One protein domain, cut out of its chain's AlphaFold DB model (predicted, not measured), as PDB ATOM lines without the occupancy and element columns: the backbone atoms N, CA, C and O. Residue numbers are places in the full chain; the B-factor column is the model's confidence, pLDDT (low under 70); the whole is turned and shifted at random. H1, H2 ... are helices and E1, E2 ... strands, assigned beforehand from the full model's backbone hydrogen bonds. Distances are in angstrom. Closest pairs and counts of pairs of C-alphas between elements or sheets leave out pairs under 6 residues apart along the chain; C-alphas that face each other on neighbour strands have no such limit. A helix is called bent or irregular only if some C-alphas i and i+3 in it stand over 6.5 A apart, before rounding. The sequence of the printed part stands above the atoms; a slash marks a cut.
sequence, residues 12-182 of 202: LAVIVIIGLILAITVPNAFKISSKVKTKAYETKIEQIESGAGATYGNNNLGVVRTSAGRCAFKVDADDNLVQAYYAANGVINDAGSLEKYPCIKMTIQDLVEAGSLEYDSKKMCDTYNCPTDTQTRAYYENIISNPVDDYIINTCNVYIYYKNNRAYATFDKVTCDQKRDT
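This is residues 12 to 182 of the 202 residues of the protein "N-terminal methylation" of Firmicutes bacterium CAG:582 (UniProt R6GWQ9). One very long helix, H1, sticks out of a head like a handle: its residues 12 to 32 stand free, while its other end, residues 45 to 59, packs on a curled sheet of five strands. The sheet is bent back on itself into two leaves, E2 E1 and E4 E5, with E3 as the hinge; the short helices H4 and H5 make a small lobe away from it. The printed part has 171 residues with six named helices and five named strands, in the order H1 H2 E1 E2 E3 H3 H4 H5 E4 E5 H6, and its class is mixed, helices and strands. The sheet, in the order E2 E1 E3 E4 E5, is all antiparallel. The whole is loose, with a radius of gyration of the C-alphas of 20.6 A, and elongated, spanning 75 by 45 by 29 A.

H1, residues 12 to 59, only grazes the sheet; the closest C-alphas of H1 and E5, residues 166 to 171, are those of Gly 53 and Tyr 168, 4.4 A apart. H2, residues 61 to 65, is over E4, residues 157 to 163, at a height over the sheet of 7.8 A. E1, residues 70 to 75, and E2, residues 81 to 87, form a hairpin, with N 72 and O 85 at 3.1 A. E3, residues 101 to 107, pairs with E1 over residues 101 to 102, N 71 and O 101 at 3.0 A, and with E4 over residues 103 to 107, N 104 and O 160 at 2.9 A. H3, residues 108 to 113, touches residues 48 to 56 of H1 alone, at a steep tilt of 56 degrees, the same way; the closest C-alphas are those of Ala 52 and Leu 111, 6.6 A. H4, residues 124 to 127, touches H5, residues 134 to 141, the closest C-alphas being those of Met 124 and Glu 141, 5.0 A; both are not on the sheet. E4 and E5 form a hairpin, with N 161 and O 168 at 2.8 A. H6, residues 173 to 181, is on the sheet; its closest C-alphas with E2 are Val 174 and Val 82, 6.6 A. Every O i to N i+4 pair is within hydrogen-bond range in H2, H3, H5 and H6, and 39 of 44 in H1; H4 is too short for such a pair.

H1 runs 67.6 A from C-alpha 12 at (121.532, 165.048, 131.825) to C-alpha 59 at (169.973, 119.765, 144.710), with a kink of 31 degrees near residue 25. E3 measures 18.3 A, E4 18.9 A. H6, 12.0 A long, ends at C-alpha 181 at (159.917, 142.984, 121.457).

The printed part has no cut. The links E2 to E3 and H5 to E4 are long. No printed residue is under 70 in pLDDT.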
ATOM      1  N   LEU A  12     120.411 164.295 132.386       92.88
ATOM      2  CA  LEU A  12     121.532 165.048 131.825       92.88
ATOM      3  C   LEU A  12     122.559 165.420 132.900       92.88
ATOM      4  O   LEU A  12     123.755 165.217 132.695       92.88
ATOM      5  N   ALA A  13     122.105 165.895 134.062       93.50
ATOM      6  CA  ALA A  13     122.989 166.226 135.178       93.50
ATOM      7  C   ALA A  13     123.810 165.009 135.647       93.50
ATOM      8  O   ALA A  13     125.014 165.121 135.876       93.50
ATOM      9  N   VAL A  14     123.186 163.827 135.725       94.69
ATOM     10  CA  VAL A  14     123.864 162.584 136.130       94.69
ATOM     11  C   VAL A  14     124.931 162.173 135.117       94.69
ATOM     12  O   VAL A  14     126.045 161.833 135.512       94.69
ATOM     13  N   ILE A  15     124.638 162.245 133.816       94.75
ATOM     14  CA  ILE A  15     125.609 161.898 132.766       94.75
ATOM     15  C   ILE A  15     126.815 162.847 132.799       94.75
ATOM     16  O   ILE A  15     127.946 162.385 132.656       94.75
ATOM     17  N   VAL A  16     126.601 164.145 133.045       95.88
ATOM     18  CA  VAL A  16     127.695 165.121 133.197       95.88
ATOM     19  C   VAL A  16     128.586 164.764 134.390       95.88
ATOM     20  O   VAL A  16     129.807 164.720 134.248       95.88
ATOM     21  N   ILE A  17     127.997 164.447 135.547       96.25
ATOM     22  CA  ILE A  17     128.757 164.053 136.744       96.25
ATOM     23  C   ILE A  17     129.538 162.753 136.496       96.25
ATOM     24  O   ILE A  17     130.726 162.686 136.813       96.25
ATOM     25  N   ILE A  18     128.917 161.739 135.881       96.00
ATOM     26  CA  ILE A  18     129.592 160.481 135.518       96.00
ATOM     27  C   ILE A  18     130.747 160.754 134.547       96.00
ATOM     28  O   ILE A  18     131.840 160.223 134.740       96.00
ATOM     29  N   GLY A  19     130.540 161.609 133.542       95.56
ATOM     30  CA  GLY A  19     131.576 162.001 132.586       95.56
ATOM     31  C   GLY A  19     132.789 162.649 133.259       95.56
ATOM     32  O   GLY A  19     133.923 162.290 132.946       95.56
ATOM     33  N   LEU A  20     132.561 163.535 134.234       94.88
ATOM     34  CA  LEU A  20     133.631 164.175 135.008       94.88
ATOM     35  C   LEU A  20     134.419 163.172 135.860       94.88
ATOM     36  O   LEU A  20     135.648 163.234 135.897       94.88
ATOM     37  N   ILE A  21     133.736 162.226 136.511       95.62
ATOM     38  CA  ILE A  21     134.396 161.175 137.299       95.62
ATOM     39  C   ILE A  21     135.234 160.280 136.376       95.62
ATOM     40  O   ILE A  21     136.424 160.082 136.620       95.62
ATOM     41  N   LEU A  22     134.646 159.786 135.280       93.25
ATOM     42  CA  LEU A  22     135.330 158.904 134.330       93.25
ATOM     43  C   LEU A  22     136.574 159.557 133.719       93.25
ATOM     44  O   LEU A  22     137.591 158.876 133.565       93.25
ATOM     45  N   ALA A  23     136.530 160.863 133.437       92.19
ATOM     46  CA  ALA A  23     137.668 161.602 132.895       92.19
ATOM     47  C   ALA A  23     138.925 161.506 133.784       92.19
ATOM     48  O   ALA A  23     140.039 161.435 133.268       92.19
ATOM     49  N   ILE A  24     138.760 161.456 135.111       90.50
ATOM     50  CA  ILE A  24     139.872 161.360 136.069       90.50
ATOM     51  C   ILE A  24     140.189 159.894 136.398       90.50
ATOM     52  O   ILE A  24     141.357 159.505 136.493       90.50
ATOM     53  N   THR A  25     139.166 159.057 136.579       88.56
ATOM     54  CA  THR A  25     139.337 157.685 137.077       88.56
ATOM     55  C   THR A  25     139.966 156.750 136.044       88.56
ATOM     56  O   THR A  25     140.836 155.954 136.400       88.56
ATOM     57  N   VAL A  26     139.586 156.853 134.767       87.69
ATOM     58  CA  VAL A  26     140.060 155.956 133.699       87.69
ATOM     59  C   VAL A  26     141.590 155.990 133.511       87.69
ATOM     60  O   VAL A  26     142.212 154.926 133.604       87.69
ATOM     61  N   PRO A  27     142.254 157.149 133.305       86.94
ATOM     62  CA  PRO A  27     143.708 157.173 133.110       86.94
ATOM     63  C   PRO A  27     144.480 156.698 134.350       86.94
ATOM     64  O   PRO A  27     145.524 156.055 134.225       86.94
ATOM     65  N   ASN A  28     143.963 156.974 135.551       86.06
ATOM     66  CA  ASN A  28     144.576 156.528 136.801       86.06
ATOM     67  C   ASN A  28     144.488 155.006 136.970       86.06
ATOM     68  O   ASN A  28     145.477 154.381 137.357       86.06
ATOM     69  N   ALA A  29     143.352 154.399 136.617       85.38
ATOM     70  CA  ALA A  29     143.184 152.949 136.651       85.38
ATOM     71  C   ALA A  29     144.183 152.233 135.722       85.38
ATOM     72  O   ALA A  29     144.820 151.263 136.140       85.38
ATOM     73  N   PHE A  30     144.405 152.747 134.504       86.12
ATOM     74  CA  PHE A  30     145.387 152.173 133.576       86.12
ATOM     75  C   PHE A  30     146.829 152.253 134.100       86.12
ATOM     76  O   PHE A  30     147.562 151.268 134.013       86.12
ATOM     77  N   LYS A  31     147.230 153.382 134.704       84.38
ATOM     78  CA  LYS A  31     148.569 153.546 135.305       84.38
ATOM     79  C   LYS A  31     148.815 152.599 136.481       84.38
ATOM     80  O   LYS A  31     149.937 152.143 136.680       84.38
ATOM     81  N   ILE A  32     147.795 152.331 137.292       90.19
ATOM     82  CA  ILE A  32     147.905 151.379 138.405       90.19
ATOM     83  C   ILE A  32     148.009 149.956 137.858       90.19
ATOM     84  O   ILE A  32     148.871 149.197 138.290       90.19
ATOM     85  N   SER A  33     147.174 149.615 136.873       88.19
ATOM     86  CA  SER A  33     147.186 148.296 136.243       88.19
ATOM     87  C   SER A  33     148.553 147.953 135.642       88.19
ATOM     88  O   SER A  33     149.054 146.855 135.880       88.19
ATOM     89  N   SER A  34     149.201 148.892 134.941       87.88
ATOM     90  CA  SER A  34     150.539 148.654 134.380       87.88
ATOM     91  C   SER A  34     151.594 148.427 135.465       87.88
ATOM     92  O   SER A  34     152.359 147.473 135.369       87.88
ATOM     93  N   LYS A  35     151.590 149.222 136.543       91.81
ATOM     94  CA  LYS A  35     152.514 149.035 137.675       91.81
ATOM     95  C   LYS A  35     152.336 147.681 138.362       91.81
ATOM     96  O   LYS A  35     153.324 147.037 138.699       91.81
ATOM     97  N   VAL A  36     151.090 147.244 138.560       93.69
ATOM     98  CA  VAL A  36     150.788 145.929 139.150       93.69
ATOM     99  C   VAL A  36     151.344 144.809 138.277       93.69
ATOM    100  O   VAL A  36     151.966 143.886 138.793       93.69
ATOM    101  N   LYS A  37     151.172 144.915 136.958       93.56
ATOM    102  CA  LYS A  37     151.713 143.959 135.992       93.56
ATOM    103  C   LYS A  37     153.242 143.915 135.984       93.56
ATOM    104  O   LYS A  37     153.807 142.827 135.996       93.56
ATOM    105  N   THR A  38     153.910 145.069 136.013       93.50
ATOM    106  CA  THR A  38     155.379 145.140 136.104       93.50
ATOM    107  C   THR A  38     155.883 144.473 137.379       93.50
ATOM    108  O   THR A  38     156.746 143.605 137.306       93.50
ATOM    109  N   LYS A  39     155.272 144.781 138.529       95.75
ATOM    110  CA  LYS A  39     155.627 144.145 139.803       95.75
ATOM    111  C   LYS A  39     155.371 142.635 139.795       95.75
ATOM    112  O   LYS A  39     156.160 141.871 140.335       95.75
ATOM    113  N   ALA A  40     154.288 142.189 139.160       96.31
ATOM    114  CA  ALA A  40     154.022 140.764 138.992       96.31
ATOM    115  C   ALA A  40     155.117 140.074 138.164       96.31
ATOM    116  O   ALA A  40     155.452 138.927 138.449       96.31
ATOM    117  N   TYR A  41     155.690 140.757 137.167       95.62
ATOM    118  CA  TYR A  41     156.798 140.208 136.388       95.62
ATOM    119  C   TYR A  41     158.088 140.130 137.206       95.62
ATOM    120  O   TYR A  41     158.748 139.099 137.171       95.62
ATOM    121  N   GLU A  42     158.402 141.154 138.001       95.50
ATOM    122  CA  GLU A  42     159.537 141.125 138.939       95.50
ATOM    123  C   GLU A  42     159.417 139.947 139.917       95.50
ATOM    124  O   GLU A  42     160.310 139.108 139.987       95.50
ATOM    125  N   THR A  43     158.263 139.786 140.577       97.19
ATOM    126  CA  THR A  43     158.015 138.642 141.471       97.19
ATOM    127  C   THR A  43     158.089 137.298 140.740       97.19
ATOM    128  O   THR A  43     158.573 136.311 141.289       97.19
ATOM    129  N   LYS A  44     157.625 137.229 139.488       97.06
ATOM    130  CA  LYS A  44     157.727 136.017 138.667       97.06
ATOM    131  C   LYS A  44     159.188 135.663 138.379       97.06
ATOM    132  O   LYS A  44     159.544 134.489 138.447       97.06
ATOM    133  N   ILE A  45     160.026 136.656 138.090       97.38
ATOM    134  CA  ILE A  45     161.469 136.470 137.904       97.38
ATOM    135  C   ILE A  45     162.110 135.958 139.196       97.38
ATOM    136  O   ILE A  45     162.807 134.949 139.151       97.38
ATOM    137  N   GLU A  46     161.799 136.555 140.349       97.06
ATOM    138  CA  GLU A  46     162.292 136.089 141.655       97.06
ATOM    139  C   GLU A  46     161.898 134.627 141.933       97.06
ATOM    140  O   GLU A  46     162.701 133.840 142.436       97.06
ATOM    141  N   GLN A  47     160.672 134.226 141.581       97.56
ATOM    142  CA  GLN A  47     160.217 132.837 141.706       97.56
ATOM    143  C   GLN A  47     160.996 131.887 140.791       97.56
ATOM    144  O   GLN A  47     161.377 130.799 141.224       97.56
ATOM    145  N   ILE A  48     161.250 132.298 139.545       98.06
ATOM    146  CA  ILE A  48     162.049 131.530 138.584       98.06
ATOM    147  C   ILE A  48     163.480 131.360 139.105       98.06
ATOM    148  O   ILE A  48     163.997 130.244 139.121       98.06
ATOM    149  N   GLU A  49     164.109 132.438 139.567       97.81
ATOM    150  CA  GLU A  49     165.464 132.408 140.120       97.81
ATOM    151  C   GLU A  49     165.536 131.586 141.410       97.81
ATOM    152  O   GLU A  49     166.484 130.827 141.606       97.81
ATOM    153  N   SER A  50     164.513 131.658 142.263       97.75
ATOM    154  CA  SER A  50     164.408 130.818 143.456       97.75
ATOM    155  C   SER A  50     164.303 129.332 143.093       97.75
ATOM    156  O   SER A  50     165.102 128.529 143.576       97.75
ATOM    157  N   GLY A  51     163.412 128.948 142.173       97.50
ATOM    158  CA  GLY A  51     163.316 127.557 141.710       97.50
ATOM    159  C   GLY A  51     164.606 127.073 141.038       97.50
ATOM    160  O   GLY A  51     165.077 125.961 141.280       97.50
ATOM    161  N   ALA A  52     165.259 127.925 140.253       98.12
ATOM    162  CA  ALA A  52     166.502 127.580 139.575       98.12
ATOM    163  C   ALA A  52     167.704 127.469 140.529       98.12
ATOM    164  O   ALA A  52     168.451 126.496 140.493       98.12
ATOM    165  N   GLY A  53     167.922 128.458 141.389       96.94
ATOM    166  CA  GLY A  53     169.076 128.507 142.281       96.94
ATOM    167  C   GLY A  53     168.854 127.684 143.544       96.94
ATOM    168  O   GLY A  53     169.630 126.777 143.852       96.94
ATOM    169  N   ALA A  54     167.771 127.981 144.266       95.31
ATOM    170  CA  ALA A  54     167.512 127.410 145.580       95.31
ATOM    171  C   ALA A  54     166.993 125.968 145.522       95.31
ATOM    172  O   ALA A  54     167.306 125.196 146.431       95.31
ATOM    173  N   THR A  55     166.254 125.587 144.474       97.00
ATOM    174  CA  THR A  55     165.773 124.206 144.294       97.00
ATOM    175  C   THR A  55     166.711 123.408 143.395       97.00
ATOM    176  O   THR A  55     167.423 122.533 143.892       97.00
ATOM    177  N   TYR A  56     166.776 123.712 142.095       97.81
ATOM    178  CA  TYR A  56     167.604 122.933 141.170       97.81
ATOM    179  C   TYR A  56     169.088 123.014 141.540       97.81
ATOM    180  O   TYR A  56     169.757 121.989 141.686       97.81
ATOM    181  N   GLY A  57     169.607 124.231 141.697       96.88
ATOM    182  CA  GLY A  57     171.023 124.491 141.908       96.88
ATOM    183  C   GLY A  57     171.565 123.866 143.190       96.88
ATOM    184  O   GLY A  57     172.637 123.270 143.160       96.88
ATOM    185  N   ASN A  58     170.821 123.937 144.296       92.88
ATOM    186  CA  ASN A  58     171.227 123.304 145.553       92.88
ATOM    187  C   ASN A  58     171.147 121.775 145.496       92.88
ATOM    188  O   ASN A  58     172.069 121.105 145.961       92.88
ATOM    189  N   ASN A  59     170.099 121.217 144.880       95.75
ATOM    190  CA  ASN A  59     169.973 119.765 144.710       95.75
ATOM    191  C   ASN A  59     171.057 119.199 143.780       95.75
ATOM    192  O   ASN A  59     171.469 118.052 143.924       95.75
ATOM    193  N   ASN A  60     171.562 120.025 142.861       96.38
ATOM    194  CA  ASN A  60     172.565 119.660 141.865       96.38
ATOM    195  C   ASN A  60     173.879 120.436 142.047       96.38
ATOM    196  O   ASN A  60     174.604 120.678 141.078       96.38
ATOM    197  N   LEU A  61     174.221 120.812 143.286       95.88
ATOM    198  CA  LEU A  61     175.347 121.712 143.566       95.88
ATOM    199  C   LEU A  61     176.671 121.191 142.997       95.88
ATOM    200  O   LEU A  61     177.479 121.970 142.495       95.88
ATOM    201  N   GLY A  62     176.881 119.871 143.036       96.31
ATOM    202  CA  GLY A  62     178.046 119.226 142.435       96.31
ATOM    203  C   GLY A  62     178.160 119.514 140.936       96.31
ATOM    204  O   GLY A  62     179.218 119.948 140.492       96.31
ATOM    205  N   VAL A  63     177.056 119.360 140.199       95.50
ATOM    206  CA  VAL A  63     176.977 119.591 138.748       95.50
ATOM    207  C   VAL A  63     177.262 121.053 138.411       95.50
ATOM    208  O   VAL A  63     178.074 121.334 137.533       95.50
ATOM    209  N   VAL A  64     176.638 121.988 139.133       96.75
ATOM    210  CA  VAL A  64     176.830 123.428 138.898       96.75
ATOM    211  C   VAL A  64     178.273 123.835 139.209       96.75
ATOM    212  O   VAL A  64     178.923 124.491 138.397       96.75
ATOM    213  N   ARG A  65     178.803 123.403 140.361       96.19
ATOM    214  CA  ARG A  65     180.150 123.750 140.835       96.19
ATOM    215  C   ARG A  65     181.250 123.263 139.898       96.19
ATOM    216  O   ARG A  65     182.227 123.980 139.695       96.19
ATOM    217  N   THR A  66     181.124 122.048 139.368       95.94
ATOM    218  CA  THR A  66     182.129 121.455 138.473       95.94
ATOM    219  C   THR A  66     181.806 121.657 136.997       95.94
ATOM    220  O   THR A  66     182.463 121.050 136.153       95.94
ATOM    221  N   SER A  67     180.810 122.485 136.670       95.88
ATOM    222  CA  SER A  67     180.459 122.779 135.284       95.88
ATOM    223  C   SER A  67     181.669 123.336 134.529       95.88
ATOM    224  O   SER A  67     182.354 124.255 134.994       95.88
ATOM    225  N   ALA A  68     181.920 122.790 133.337       95.81
ATOM    226  CA  ALA A  68     182.856 123.383 132.385       95.81
ATOM    227  C   ALA A  68     182.336 124.739 131.882       95.81
ATOM    228  O   ALA A  68     183.129 125.631 131.583       95.81
ATOM    229  N   GLY A  69     181.010 124.901 131.853       97.06
ATOM    230  CA  GLY A  69     180.351 126.134 131.471       97.06
ATOM    231  C   GLY A  69     180.744 127.290 132.383       97.06
ATOM    232  O   GLY A  69     180.844 127.145 133.605       97.06
ATOM    233  N   ARG A  70     180.961 128.455 131.777       96.81
ATOM    234  CA  ARG A  70     181.231 129.698 132.497       96.81
ATOM    235  C   ARG A  70     180.216 130.752 132.126       96.81
ATOM    236  O   ARG A  70     179.815 130.844 130.966       96.81
ATOM    237  N   CYS A  71     179.881 131.585 133.100       97.00
ATOM    238  CA  CYS A  71     179.123 132.805 132.881       97.00
ATOM    239  C   CYS A  71     179.734 133.974 133.629       97.00
ATOM    240  O   CYS A  71     180.446 133.810 134.620       97.00
ATOM    241  N   ALA A  72     179.435 135.152 133.112       97.06
ATOM    242  CA  ALA A  72     179.711 136.430 133.731       97.06
ATOM    243  C   ALA A  72     178.483 137.314 133.525       97.06
ATOM    244  O   ALA A  72     177.779 137.178 132.522       97.06
ATOM    245  N   PHE A  73     178.236 138.221 134.460       96.44
ATOM    246  CA  PHE A  73     177.064 139.086 134.436       96.44
ATOM    247  C   PHE A  73     177.519 140.531 134.540       96.44
ATOM    248  O   PHE A  73     178.274 140.888 135.444       96.44
ATOM    249  N   LYS A  74     177.072 141.356 133.597       96.19
ATOM    250  CA  LYS A  74     177.173 142.805 133.688       96.19
ATOM    251  C   LYS A  74     175.864 143.317 134.264       96.19
ATOM    252  O   LYS A  74     174.814 143.068 133.673       96.19
ATOM    253  N   VAL A  75     175.948 144.031 135.377       95.25
ATOM    254  CA  VAL A  75     174.808 144.685 136.026       95.25
ATOM    255  C   VAL A  75     174.970 146.204 135.990       95.25
ATOM    256  O   VAL A  75     176.079 146.700 135.755       95.25
ATOM    257  N   ASP A  76     173.868 146.933 136.137       94.75
ATOM    258  CA  ASP A  76     173.875 148.387 136.310       94.75
ATOM    259  C   ASP A  76     174.075 148.787 137.786       94.75
ATOM    260  O   ASP A  76     174.470 147.970 138.616       94.75
ATOM    261  N   ALA A  77     173.876 150.070 138.104       94.62
ATOM    262  CA  ALA A  77     174.048 150.597 139.460       94.62
ATOM    263  C   ALA A  77     172.976 150.112 140.454       94.62
ATOM    264  O   ALA A  77     173.188 150.223 141.659       94.62
ATOM    265  N   ASP A  78     171.860 149.584 139.947       92.19
ATOM    266  CA  ASP A  78     170.718 149.096 140.718       92.19
ATOM    267  C   ASP A  78     170.677 147.551 140.737       92.19
ATOM    268  O   ASP A  78     169.637 146.956 141.014       92.19
ATOM    269  N   ASP A  79     171.804 146.898 140.417       90.31
ATOM    270  CA  ASP A  79     171.967 145.442 140.310       90.31
ATOM    271  C   ASP A  79     171.078 144.760 139.248       90.31
ATOM    272  O   ASP A  79     170.962 143.530 139.216       90.31
ATOM    273  N   ASN A  80     170.500 145.512 138.304       91.62
ATOM    274  CA  ASN A  80     169.746 144.905 137.210       91.62
ATOM    275  C   ASN A  80     170.694 144.324 136.165       91.62
ATOM    276  O   ASN A  80     171.680 144.950 135.765       91.62
ATOM    277  N   LEU A  81     170.359 143.140 135.650       94.69
ATOM    278  CA  LEU A  81     171.104 142.526 134.558       94.69
ATOM    279  C   LEU A  81     171.064 143.419 133.308       94.69
ATOM    280  O   LEU A  81     170.000 143.695 132.762       94.69
ATOM    281  N   VAL A  82     172.243 143.796 132.817       95.31
ATOM    282  CA  VAL A  82     172.441 144.507 131.544       95.31
ATOM    283  C   VAL A  82     172.854 143.533 130.448       95.31
ATOM    284  O   VAL A  82     172.427 143.659 129.304       95.31
ATOM    285  N   GLN A  83     173.707 142.564 130.784       95.31
ATOM    286  CA  GLN A  83     174.156 141.548 129.840       95.31
ATOM    287  C   GLN A  83     174.625 140.291 130.567       95.31
ATOM    288  O   GLN A  83     175.417 140.367 131.508       95.31
ATOM    289  N   ALA A  84     174.185 139.129 130.089       95.88
ATOM    290  CA  ALA A  84     174.737 137.844 130.489       95.88
ATOM    291  C   ALA A  84     175.694 137.322 129.410       95.88
ATOM    292  O   ALA A  84     175.383 137.335 128.220       95.88
ATOM    293  N   TYR A  85     176.854 136.833 129.838       96.19
ATOM    294  CA  TYR A  85     177.803 136.121 128.989       96.19
ATOM    295  C   TYR A  85     177.797 134.656 129.391       96.19
ATOM    296  O   TYR A  85     177.834 134.348 130.580       96.19
ATOM    297  N   TYR A  86     177.802 133.754 128.413       95.75
ATOM    298  CA  TYR A  86     177.846 132.318 128.661       95.75
ATOM    299  C   TYR A  86     178.695 131.605 127.616       95.75
ATOM    300  O   TYR A  86     178.547 131.837 126.418       95.75
ATOM    301  N   ALA A  87     179.538 130.686 128.077       96.00
ATOM    302  CA  ALA A  87     180.315 129.800 127.227       96.00
ATOM    303  C   ALA A  87     180.281 128.378 127.791       96.00
ATOM    304  O   ALA A  87     180.774 128.132 128.891       96.00
ATOM    305  N   ALA A  88     179.733 127.427 127.030       94.25
ATOM    306  CA  ALA A  88     179.634 126.025 127.447       94.25
ATOM    307  C   ALA A  88     181.010 125.347 127.598       94.25
ATOM    308  O   ALA A  88     181.184 124.480 128.448       94.25
ATOM    309  N   ASN A  89     181.997 125.774 126.806       90.75
ATOM    310  CA  ASN A  89     183.384 125.294 126.852       90.75
ATOM    311  C   ASN A  89     184.250 126.011 127.908       90.75
ATOM    312  O   ASN A  89     185.443 125.738 128.017       90.75
ATOM    313  N   GLY A  90     183.667 126.961 128.641       90.25
ATOM    314  CA  GLY A  90     184.315 127.702 129.714       90.25
ATOM    315  C   GLY A  90     185.196 128.880 129.300       90.25
ATOM    316  O   GLY A  90     185.754 129.549 130.170       90.25
ATOM    317  N   VAL A  91     185.293 129.192 128.006       89.12
ATOM    318  CA  VAL A  91     186.092 130.321 127.516       89.12
ATOM    319  C   VAL A  91     185.174 131.480 127.136       89.12
ATOM    320  O   VAL A  91     184.545 131.469 126.084       89.12
ATOM    321  N   ILE A  92     185.109 132.495 128.003       88.94
ATOM    322  CA  ILE A  92     184.409 133.758 127.720       88.94
ATOM    323  C   ILE A  92     185.441 134.826 127.357       88.94
ATOM    324  O   ILE A  92     186.205 135.249 128.234       88.94
ATOM    325  N   ASN A  93     185.432 135.262 126.095       84.06
ATOM    326  CA  ASN A  93     186.358 136.269 125.563       84.06
ATOM    327  C   ASN A  93     185.816 137.703 125.693       84.06
ATOM    328  O   ASN A  93     186.590 138.628 125.916       84.06
ATOM    329  N   ASP A  94     184.493 137.877 125.663       88.00
ATOM    330  CA  ASP A  94     183.866 139.203 125.518       88.00
ATOM    331  C   ASP A  94     183.414 139.835 126.845       88.00
ATOM    332  O   ASP A  94     182.888 140.943 126.869       88.00
ATOM    333  N   ALA A  95     183.626 139.147 127.972       84.88
ATOM    334  CA  ALA A  95     183.205 139.619 129.295       84.88
ATOM    335  C   ALA A  95     184.196 140.594 129.962       84.88
ATOM    336  O   ALA A  95     183.978 141.002 131.102       84.88
ATOM    337  N   GLY A  96     185.300 140.953 129.297       87.12
ATOM    338  CA  GLY A  96     186.326 141.833 129.866       87.12
ATOM    339  C   GLY A  96     186.815 141.354 131.242       87.12
ATOM    340  O   GLY A  96     187.154 140.180 131.412       87.12
ATOM    341  N   SER A  97     186.823 142.263 132.221       89.06
ATOM    342  CA  SER A  97     187.274 142.014 133.603       89.06
ATOM    343  C   SER A  97     186.182 141.498 134.552       89.06
ATOM    344  O   SER A  97     186.398 141.484 135.762       89.06
ATOM    345  N   LEU A  98     185.005 141.118 134.046       94.00
ATOM    346  CA  LEU A  98     183.924 140.612 134.896       94.00
ATOM    347  C   LEU A  98     184.320 139.299 135.587       94.00
ATOM    348  O   LEU A  98     185.004 138.448 135.009       94.00
ATOM    349  N   GLU A  99     183.842 139.122 136.820       94.19
ATOM    350  CA  GLU A  99     183.998 137.875 137.571       94.19
ATOM    351  C   GLU A  99     183.291 136.725 136.827       94.19
ATOM    352  O   GLU A  99     182.152 136.869 136.372       94.19
ATOM    353  N   LYS A 100     183.982 135.586 136.681       95.31
ATOM    354  CA  LYS A 100     183.496 134.413 135.938       95.31
ATOM    355  C   LYS A 100     183.161 133.278 136.897       95.31
ATOM    356  O   LYS A 100     184.015 132.841 137.666       95.31
ATOM    357  N   TYR A 101     181.962 132.722 136.775       96.25
ATOM    358  CA  TYR A 101     181.465 131.650 137.638       96.25
ATOM    359  C   TYR A 101     181.315 130.337 136.868       96.25
ATOM    360  O   TYR A 101     180.922 130.378 135.699       96.25
ATOM    361  N   PRO A 102     181.591 129.170 137.486       97.25
ATOM    362  CA  PRO A 102     181.067 127.903 136.988       97.25
ATOM    363  C   PRO A 102     179.543 127.974 136.957       97.25
ATOM    364  O   PRO A 102     178.924 128.353 137.957       97.25
ATOM    365  N   CYS A 103     178.941 127.635 135.823       97.25
ATOM    366  CA  CYS A 103     177.493 127.661 135.707       97.25
ATOM    367  C   CYS A 103     176.952 126.818 134.564       97.25
ATOM    368  O   CYS A 103     177.675 126.363 133.673       97.25
ATOM    369  N   ILE A 104     175.643 126.636 134.602       97.12
ATOM    370  CA  ILE A 104     174.850 125.979 133.574       97.12
ATOM    371  C   ILE A 104     173.801 126.961 133.058       97.12
ATOM    372  O   ILE A 104     173.346 127.842 133.788       97.12
ATOM    373  N   LYS A 105     173.431 126.807 131.789       97.56
ATOM    374  CA  LYS A 105     172.340 127.549 131.162       97.56
ATOM    375  C   LYS A 105     171.174 126.589 130.979       97.56
ATOM    376  O   LYS A 105     171.352 125.558 130.336       97.56
ATOM    377  N   MET A 106     170.024 126.940 131.529       97.12
ATOM    378  CA  MET A 106     168.772 126.201 131.381       97.12
ATOM    379  C   MET A 106     167.698 127.142 130.849       97.12
ATOM    380  O   MET A 106     167.767 128.350 131.064       97.12
ATOM    381  N   THR A 107     166.708 126.610 130.151       97.06
ATOM    382  CA  THR A 107     165.461 127.325 129.876       97.06
ATOM    383  C   THR A 107     164.494 127.178 131.053       97.06
ATOM    384  O   THR A 107     164.660 126.291 131.897       97.06
ATOM    385  N   ILE A 108     163.462 128.024 131.128       96.50
ATOM    386  CA  ILE A 108     162.392 127.842 132.126       96.50
ATOM    387  C   ILE A 108     161.738 126.466 131.960       96.50
ATOM    388  O   ILE A 108     161.457 125.795 132.949       96.50
ATOM    389  N   GLN A 109     161.535 126.022 130.720       94.94
ATOM    390  CA  GLN A 109     160.999 124.696 130.431       94.94
ATOM    391  C   GLN A 109     161.873 123.579 131.023       94.94
ATOM    392  O   GLN A 109     161.336 122.709 131.707       94.94
ATOM    393  N   ASP A 110     163.199 123.637 130.857       96.50
ATOM    394  CA  ASP A 110     164.109 122.634 131.434       96.50
ATOM    395  C   ASP A 110     163.980 122.565 132.968       96.50
ATOM    396  O   ASP A 110     164.072 121.496 133.569       96.50
ATOM    397  N   LEU A 111     163.741 123.705 133.628       97.12
ATOM    398  CA  LEU A 111     163.531 123.765 135.078       97.12
ATOM    399  C   LEU A 111     162.202 123.139 135.507       97.12
ATOM    400  O   LEU A 111     162.135 122.525 136.573       97.12
ATOM    401  N   VAL A 112     161.153 123.276 134.694       95.88
ATOM    402  CA  VAL A 112     159.875 122.592 134.930       95.88
ATOM    403  C   VAL A 112     160.031 121.086 134.744       95.88
ATOM    404  O   VAL A 112     159.562 120.310 135.573       95.88
ATOM    405  N   GLU A 113     160.731 120.661 133.694       94.69
ATOM    406  CA  GLU A 113     161.025 119.246 133.436       94.69
ATOM    407  C   GLU A 113     161.889 118.631 134.547       94.69
ATOM    408  O   GLU A 113     161.681 117.482 134.935       94.69
ATOM    409  N   ALA A 114     162.784 119.422 135.141       95.50
ATOM    410  CA  ALA A 114     163.556 119.050 136.323       95.50
ATOM    411  C   ALA A 114     162.766 119.135 137.648       95.50
ATOM    412  O   ALA A 114     163.347 118.957 138.721       95.50
ATOM    413  N   GLY A 115     161.465 119.444 137.609       96.00
ATOM    414  CA  GLY A 115     160.592 119.523 138.785       96.00
ATOM    415  C   GLY A 115     160.895 120.689 139.731       96.00
ATOM    416  O   GLY A 115     160.510 120.649 140.895       96.00
ATOM    417  N   SER A 116     161.615 121.707 139.258       96.38
ATOM    418  CA  SER A 116     162.012 122.877 140.057       96.38
ATOM    419  C   SER A 116     161.085 124.079 139.870       96.38
ATOM    420  O   SER A 116     161.133 125.014 140.665       96.38
ATOM    421  N   LEU A 117     160.245 124.054 138.835       96.31
ATOM    422  CA  LEU A 117     159.207 125.042 138.545       96.31
ATOM    423  C   LEU A 117     157.939 124.341 138.039       96.31
ATOM    424  O   LEU A 117     157.957 123.154 137.716       96.31
ATOM    425  N   GLU A 118     156.848 125.092 137.913       95.38
ATOM    426  CA  GLU A 118     155.608 124.623 137.297       95.38
ATOM    427  C   GLU A 118     155.176 125.532 136.140       95.38
ATOM    428  O   GLU A 118     155.467 126.728 136.120       95.38
ATOM    429  N   TYR A 119     154.449 124.957 135.178       94.50
ATOM    430  CA  TYR A 119     153.764 125.728 134.141       94.50
ATOM    431  C   TYR A 119     152.625 126.565 134.734       94.50
ATOM    432  O   TYR A 119     151.825 126.039 135.509       94.50
ATOM    433  N   ASP A 120     152.484 127.812 134.280       93.19
ATOM    434  CA  ASP A 120     151.358 128.682 134.653       93.19
ATOM    435  C   ASP A 120     150.031 128.158 134.104       93.19
ATOM    436  O   ASP A 120     148.969 128.322 134.702       93.19
ATOM    437  N   SER A 121     150.069 127.583 132.903       91.75
ATOM    438  CA  SER A 121     148.891 127.075 132.211       91.75
ATOM    439  C   SER A 121     149.231 125.803 131.457       91.75
ATOM    440  O   SER A 121     150.261 125.707 130.794       91.75
ATOM    441  N   LYS A 122     148.348 124.812 131.571       92.69
ATOM    442  CA  LYS A 122     148.488 123.484 130.968       92.69
ATOM    443  C   LYS A 122     147.299 123.221 130.052       92.69
ATOM    444  O   LYS A 122     146.212 123.749 130.293       92.69
ATOM    445  N   LYS A 123     147.485 122.370 129.045       90.81
ATOM    446  CA  LYS A 123     146.447 121.989 128.070       90.81
ATOM    447  C   LYS A 123     145.853 123.157 127.281       90.81
ATOM    448  O   LYS A 123     144.659 123.196 126.979       90.81
ATOM    449  N   MET A 124     146.678 124.134 126.914       89.19
ATOM    450  CA  MET A 124     146.215 125.306 126.160       89.19
ATOM    451  C   MET A 124     145.564 124.913 124.830       89.19
ATOM    452  O   MET A 124     144.564 125.507 124.423       89.19
ATOM    453  N   CYS A 125     146.070 123.871 124.170       89.25
ATOM    454  CA  CYS A 125     145.572 123.425 122.874       89.25
ATOM    455  C   CYS A 125     144.191 122.762 122.923       89.25
ATOM    456  O   CYS A 125     143.614 122.495 121.865       89.25
ATOM    457  N   ASP A 126     143.619 122.535 124.110       90.62
ATOM    458  CA  ASP A 126     142.212 122.158 124.259       90.62
ATOM    459  C   ASP A 126     141.303 123.357 123.978       90.62
ATOM    460  O   ASP A 126     140.314 123.229 123.254       90.62
ATOM    461  N   THR A 127     141.690 124.537 124.467       87.19
ATOM    462  CA  THR A 127     140.900 125.779 124.395       87.19
ATOM    463  C   THR A 127     141.268 126.652 123.193       87.19
ATOM    464  O   THR A 127     140.423 127.377 122.660       87.19
ATOM    465  N   TYR A 128     142.517 126.582 122.744       87.31
ATOM    466  CA  TYR A 128     143.078 127.468 121.734       87.31
ATOM    467  C   TYR A 128     143.508 126.715 120.470       87.31
ATOM    468  O   TYR A 128     143.796 125.518 120.496       87.31
ATOM    469  N   ASN A 129     143.534 127.423 119.341       86.88
ATOM    470  CA  ASN A 129     144.026 126.902 118.071       86.88
ATOM    471  C   ASN A 129     145.554 126.871 118.089       86.88
ATOM    472  O   ASN A 129     146.202 127.875 117.798       86.88
ATOM    473  N   CYS A 130     146.117 125.718 118.431       86.94
ATOM    474  CA  CYS A 130     147.551 125.483 118.331       86.94
ATOM    475  C   CYS A 130     147.966 125.073 116.911       86.94
ATOM    476  O   CYS A 130     147.148 124.516 116.170       86.94
ATOM    477  N   PRO A 131     149.245 125.279 116.550       85.88
ATOM    478  CA  PRO A 131     149.838 124.689 115.356       85.88
ATOM    479  C   PRO A 131     149.631 123.171 115.290       85.88
ATOM    480  O   PRO A 131     149.512 122.493 116.312       85.88
ATOM    481  N   THR A 132     149.577 122.641 114.070       84.75
ATOM    482  CA  THR A 132     149.417 121.202 113.810       84.75
ATOM    483  C   THR A 132     150.739 120.439 113.877       84.75
ATOM    484  O   THR A 132     150.722 119.235 114.120       84.75
ATOM    485  N   ASP A 133     151.869 121.126 113.681       88.50
ATOM    486  CA  ASP A 133     153.204 120.551 113.842       88.50
ATOM    487  C   ASP A 133     153.411 120.056 115.280       88.50
ATOM    488  O   ASP A 133     153.134 120.780 116.234       88.50
ATOM    489  N   THR A 134     153.898 118.825 115.443       86.56
ATOM    490  CA  THR A 134     153.922 118.145 116.750       86.56
ATOM    491  C   THR A 134     154.851 118.843 117.743       86.56
ATOM    492  O   THR A 134     154.482 119.030 118.902       86.56
ATOM    493  N   GLN A 135     156.035 119.265 117.292       82.00
ATOM    494  CA  GLN A 135     157.029 119.905 118.151       82.00
ATOM    495  C   GLN A 135     156.576 121.309 118.561       82.00
ATOM    496  O   GLN A 135     156.585 121.661 119.741       82.00
ATOM    497  N   THR A 136     156.092 122.086 117.594       82.00
ATOM    498  CA  THR A 136     155.556 123.426 117.835       82.00
ATOM    499  C   THR A 136     154.306 123.364 118.712       82.00
ATOM    500  O   THR A 136     154.132 124.181 119.611       82.00
ATOM    501  N   ARG A 137     153.437 122.367 118.517       86.56
ATOM    502  CA  ARG A 137     152.254 122.156 119.357       86.56
ATOM    503  C   ARG A 137     152.629 121.889 120.812       86.56
ATOM    504  O   ARG A 137     152.007 122.475 121.693       86.56
ATOM    505  N   ALA A 138     153.624 121.040 121.065       85.38
ATOM    506  CA  ALA A 138     154.061 120.714 122.423       85.38
ATOM    507  C   ALA A 138     154.523 121.961 123.197       85.38
ATOM    508  O   ALA A 138     154.187 122.105 124.370       85.38
ATOM    509  N   TYR A 139     155.199 122.897 122.520       85.94
ATOM    510  CA  TYR A 139     155.582 124.192 123.094       85.94
ATOM    511  C   TYR A 139     154.372 125.019 123.554       85.94
ATOM    512  O   TYR A 139     154.415 125.653 124.605       85.94
ATOM    513  N   TYR A 140     153.282 125.005 122.781       87.00
ATOM    514  CA  TYR A 140     152.061 125.737 123.119       87.00
ATOM    515  C   TYR A 140     151.165 125.007 124.121       87.00
ATOM    516  O   TYR A 140     150.329 125.658 124.734       87.00
ATOM    517  N   GLU A 141     151.307 123.690 124.295       90.00
ATOM    518  CA  GLU A 141     150.452 122.874 125.166       90.00
ATOM    519  C   GLU A 141     150.538 123.314 126.634       90.00
ATOM    520  O   GLU A 141     149.508 123.434 127.304       90.00
ATOM    521  N   ASN A 142     151.754 123.580 127.118       92.06
ATOM    522  CA  ASN A 142     152.018 124.019 128.484       92.06
ATOM    523  C   ASN A 142     152.943 125.234 128.470       92.06
ATOM    524  O   ASN A 142     153.985 125.219 127.815       92.06
ATOM    525  N   ILE A 143     152.556 126.290 129.179       91.75
ATOM    526  CA  ILE A 143     153.215 127.585 129.060       91.75
ATOM    527  C   ILE A 143     153.493 128.243 130.407       91.75
ATOM    528  O   ILE A 143     152.743 128.092 131.371       91.75
ATOM    529  N   ILE A 144     154.576 129.007 130.427       92.88
ATOM    530  CA  ILE A 144     154.870 130.069 131.373       92.88
ATOM    531  C   ILE A 144     154.742 131.380 130.600       92.88
ATOM    532  O   ILE A 144     155.316 131.528 129.521       92.88
ATOM    533  N   SER A 145     153.994 132.329 131.143       91.31
ATOM    534  CA  SER A 145     153.716 133.620 130.519       91.31
ATOM    535  C   SER A 145     154.286 134.790 131.318       91.31
ATOM    536  O   SER A 145     154.307 134.774 132.554       91.31
ATOM    537  N   ASN A 146     154.706 135.826 130.597       91.75
ATOM    538  CA  ASN A 146     154.995 137.139 131.146       91.75
ATOM    539  C   ASN A 146     153.669 137.810 131.567       91.75
ATOM    540  O   ASN A 146     152.809 138.035 130.716       91.75
ATOM    541  N   PRO A 147     153.477 138.173 132.849       92.12
ATOM    542  CA  PRO A 147     152.213 138.741 133.333       92.12
ATOM    543  C   PRO A 147     151.916 140.163 132.813       92.12
ATOM    544  O   PRO A 147     150.824 140.692 133.044       92.12
ATOM    545  N   VAL A 148     152.860 140.813 132.122       90.75
ATOM    546  CA  VAL A 148     152.653 142.142 131.528       90.75
ATOM    547  C   VAL A 148     151.782 142.069 130.276       90.75
ATOM    548  O   VAL A 148     150.789 142.800 130.161       90.75
ATOM    549  N   ASP A 149     152.127 141.169 129.363       87.56
ATOM    550  CA  ASP A 149     151.634 141.122 127.980       87.56
ATOM    551  C   ASP A 149     151.195 139.720 127.523       87.56
ATOM    552  O   ASP A 149     150.720 139.554 126.393       87.56
ATOM    553  N   ASP A 150     151.268 138.743 128.427       85.88
ATOM    554  CA  ASP A 150     150.968 137.326 128.244       85.88
ATOM    555  C   ASP A 150     151.969 136.577 127.346       85.88
ATOM    556  O   ASP A 150     151.714 135.421 127.015       85.88
ATOM    557  N   TYR A 151     153.101 137.179 126.954       86.94
ATOM    558  CA  TYR A 151     154.103 136.531 126.095       86.94
ATOM    559  C   TYR A 151     154.639 135.231 126.711       86.94
ATOM    560  O   TYR A 151     154.981 135.205 127.893       86.94
ATOM    561  N   ILE A 152     154.735 134.146 125.931       89.31
ATOM    562  CA  ILE A 152     155.279 132.867 126.425       89.31
ATOM    563  C   ILE A 152     156.790 132.976 126.606       89.31
ATOM    564  O   ILE A 152     157.521 133.242 125.657       89.31
ATOM    565  N   ILE A 153     157.258 132.674 127.814       92.19
ATOM    566  CA  ILE A 153     158.664 132.766 128.217       92.19
ATOM    567  C   ILE A 153     159.321 131.397 128.457       92.19
ATOM    568  O   ILE A 153     160.420 131.346 128.996       92.19
ATOM    569  N   ASN A 154     158.702 130.287 128.027       92.88
ATOM    570  CA  ASN A 154     159.211 128.911 128.198       92.88
ATOM    571  C   ASN A 154     160.712 128.765 127.884       92.88
ATOM    572  O   ASN A 154     161.449 128.121 128.626       92.88
ATOM    573  N   THR A 155     161.166 129.389 126.794       92.06
ATOM    574  CA  THR A 155     162.548 129.296 126.293       92.06
ATOM    575  C   THR A 155     163.471 130.406 126.797       92.06
ATOM    576  O   THR A 155     164.592 130.539 126.303       92.06
ATOM    577  N   CYS A 156     163.013 131.259 127.715       95.12
ATOM    578  CA  CYS A 156     163.880 132.271 128.306       95.12
ATOM    579  C   CYS A 156     164.927 131.604 129.201       95.12
ATOM    580  O   CYS A 156     164.654 130.608 129.870       95.12
ATOM    581  N   ASN A 157     166.154 132.122 129.146       97.31
ATOM    582  CA  ASN A 157     167.289 131.487 129.800       97.31
ATOM    583  C   ASN A 157     167.356 131.874 131.276       97.31
ATOM    584  O   ASN A 157     167.122 133.025 131.649       97.31
ATOM    585  N   VAL A 158     167.777 130.917 132.087       98.25
ATOM    586  CA  VAL A 158     168.196 131.094 133.470       98.25
ATOM    587  C   VAL A 158     169.598 130.519 133.601       98.25
ATOM    588  O   VAL A 158     169.867 129.380 133.205       98.25
ATOM    589  N   TYR A 159     170.511 131.310 134.149       98.25
ATOM    590  CA  TYR A 159     171.870 130.875 134.435       98.25
ATOM    591  C   TYR A 159     171.964 130.494 135.899       98.25
ATOM    592  O   TYR A 159     171.775 131.347 136.760       98.25
ATOM    593  N   ILE A 160     172.278 129.234 136.185       98.44
ATOM    594  CA  ILE A 160     172.493 128.757 137.553       98.44
ATOM    595  C   ILE A 160     173.992 128.654 137.773       98.44
ATOM    596  O   ILE A 160     174.664 127.888 137.079       98.44
ATOM    597  N   TYR A 161     174.519 129.427 138.714       97.88
ATOM    598  CA  TYR A 161     175.950 129.598 138.923       97.88
ATOM    599  C   TYR A 161     176.362 129.348 140.367       97.88
ATOM    600  O   TYR A 161     175.596 129.540 141.310       97.88
ATOM    601  N   TYR A 162     177.601 128.902 140.539       97.44
ATOM    602  CA  TYR A 162     178.169 128.618 141.848       97.44
ATOM    603  C   TYR A 162     179.040 129.783 142.327       97.44
ATOM    604  O   TYR A 162     180.021 130.144 141.673       97.44
ATOM    605  N   LYS A 163     178.717 130.331 143.501       95.50
ATOM    606  CA  LYS A 163     179.496 131.375 144.186       95.50
ATOM    607  C   LYS A 163     179.420 131.147 145.695       95.50
ATOM    608  O   LYS A 163     178.401 130.688 146.189       95.50
ATOM    609  N   ASN A 164     180.479 131.447 146.451       93.25
ATOM    610  CA  ASN A 164     180.454 131.431 147.927       93.25
ATOM    611  C   ASN A 164     179.836 130.155 148.551       93.25
ATOM    612  O   ASN A 164     179.087 130.226 149.524       93.25
ATOM    613  N   ASN A 165     180.137 128.982 147.979       91.75
ATOM    614  CA  ASN A 165     179.622 127.682 148.425       91.75
ATOM    615  C   ASN A 165     178.093 127.504 148.323       91.75
ATOM    616  O   ASN A 165     177.516 126.683 149.035       91.75
ATOM    617  N   ARG A 166     177.432 128.264 147.446       94.62
ATOM    618  CA  ARG A 166     175.988 128.202 147.192       94.62
ATOM    619  C   ARG A 166     175.701 128.278 145.696       94.62
ATOM    620  O   ARG A 166     176.490 128.833 144.929       94.62
ATOM    621  N   ALA A 167     174.570 127.706 145.295       96.88
ATOM    622  CA  ALA A 167     174.024 127.932 143.969       96.88
ATOM    623  C   ALA A 167     173.154 129.192 143.982       96.88
ATOM    624  O   ALA A 167     172.334 129.391 144.878       96.88
ATOM    625  N   TYR A 168     173.346 130.023 142.971       97.12
ATOM    626  CA  TYR A 168     172.549 131.202 142.675       97.12
ATOM    627  C   TYR A 168     171.967 131.055 141.276       97.12
ATOM    628  O   TYR A 168     172.442 130.236 140.487       97.12
ATOM    629  N   ALA A 169     170.961 131.858 140.956       97.88
ATOM    630  CA  ALA A 169     170.428 131.929 139.611       97.88
ATOM    631  C   ALA A 169     170.227 133.374 139.173       97.88
ATOM    632  O   ALA A 169     170.017 134.253 140.004       97.88
ATOM    633  N   THR A 170     170.303 133.591 137.865       97.81
ATOM    634  CA  THR A 170     169.998 134.869 137.226       97.81
ATOM    635  C   THR A 170     169.171 134.610 135.978       97.81
ATOM    636  O   THR A 170     169.597 133.873 135.083       97.81
ATOM    637  N   PHE A 171     167.988 135.208 135.915       97.75
ATOM    638  CA  PHE A 171     167.119 135.190 134.749       97.75
ATOM    639  C   PHE A 171     167.623 136.178 133.691       97.75
ATOM    640  O   PHE A 171     167.893 137.345 133.977       97.75
ATOM    641  N   ASP A 172     167.727 135.731 132.439       97.19
ATOM    642  CA  ASP A 172     168.180 136.548 131.309       97.19
ATOM    643  C   ASP A 172     167.063 137.468 130.798       97.19
ATOM    644  O   ASP A 172     166.564 137.323 129.677       97.19
ATOM    645  N   LYS A 173     166.639 138.409 131.649       94.31
ATOM    646  CA  LYS A 173     165.542 139.338 131.352       94.31
ATOM    647  C   LYS A 173     165.800 140.130 130.075       94.31
ATOM    648  O   LYS A 173     164.888 140.304 129.279       94.31
ATOM    649  N   VAL A 174     167.040 140.567 129.860       93.88
ATOM    650  CA  VAL A 174     167.428 141.381 128.699       93.88
ATOM    651  C   VAL A 174     167.182 140.622 127.403       93.88
ATOM    652  O   VAL A 174     166.462 141.112 126.536       93.88
ATOM    653  N   THR A 175     167.717 139.407 127.281       93.12
ATOM    654  CA  THR A 175     167.535 138.606 126.066       93.12
ATOM    655  C   THR A 175     166.085 138.143 125.914       93.12
ATOM    656  O   THR A 175     165.574 138.071 124.797       93.12
ATOM    657  N   CYS A 176     165.408 137.827 127.023       92.12
ATOM    658  CA  CYS A 176     164.006 137.410 127.016       92.12
ATOM    659  C   CYS A 176     163.078 138.530 126.520       92.12
ATOM    660  O   CYS A 176     162.293 138.314 125.596       92.12
ATOM    661  N   ASP A 177     163.212 139.737 127.074       90.75
ATOM    662  CA  ASP A 177     162.400 140.896 126.699       90.75
ATOM    663  C   ASP A 177     162.727 141.365 125.271       90.75
ATOM    664  O   ASP A 177     161.818 141.701 124.520       90.75
ATOM    665  N   GLN A 178     163.995 141.303 124.845       89.12
ATOM    666  CA  GLN A 178     164.361 141.586 123.452       89.12
ATOM    667  C   GLN A 178     163.648 140.648 122.476       89.12
ATOM    668  O   GLN A 178     163.038 141.121 121.526       89.12
ATOM    669  N   LYS A 179     163.657 139.331 122.726       84.50
ATOM    670  CA  LYS A 179     162.941 138.356 121.879       84.50
ATOM    671  C   LYS A 179     161.433 138.595 121.839       84.50
ATOM    672  O   LYS A 179     160.798 138.321 120.823       84.50
ATOM    673  N   ARG A 180     160.861 139.079 122.941       83.81
ATOM    674  CA  ARG A 180     159.460 139.493 122.983       83.81
ATOM    675  C   ARG A 180     159.208 140.710 122.095       83.81
ATOM    676  O   ARG A 180     158.207 140.731 121.383       83.81
ATOM    677  N   ASP A 181     160.087 141.706 122.152       82.25
ATOM    678  CA  ASP A 181     159.917 142.984 121.457       82.25
ATOM    679  C   ASP A 181     160.257 142.891 119.953       82.25
ATOM    680  O   ASP A 181     159.728 143.668 119.156       82.25
ATOM    681  N   THR A 182     161.092 141.925 119.546       75.44
ATOM    682  CA  THR A 182     161.466 141.656 118.145       75.44
ATOM    683  C   THR A 182     161.104 140.231 117.701       75.44
ATOM    684  O   THR A 182     161.989 139.413 117.427       75.44
TER     685      THR A 182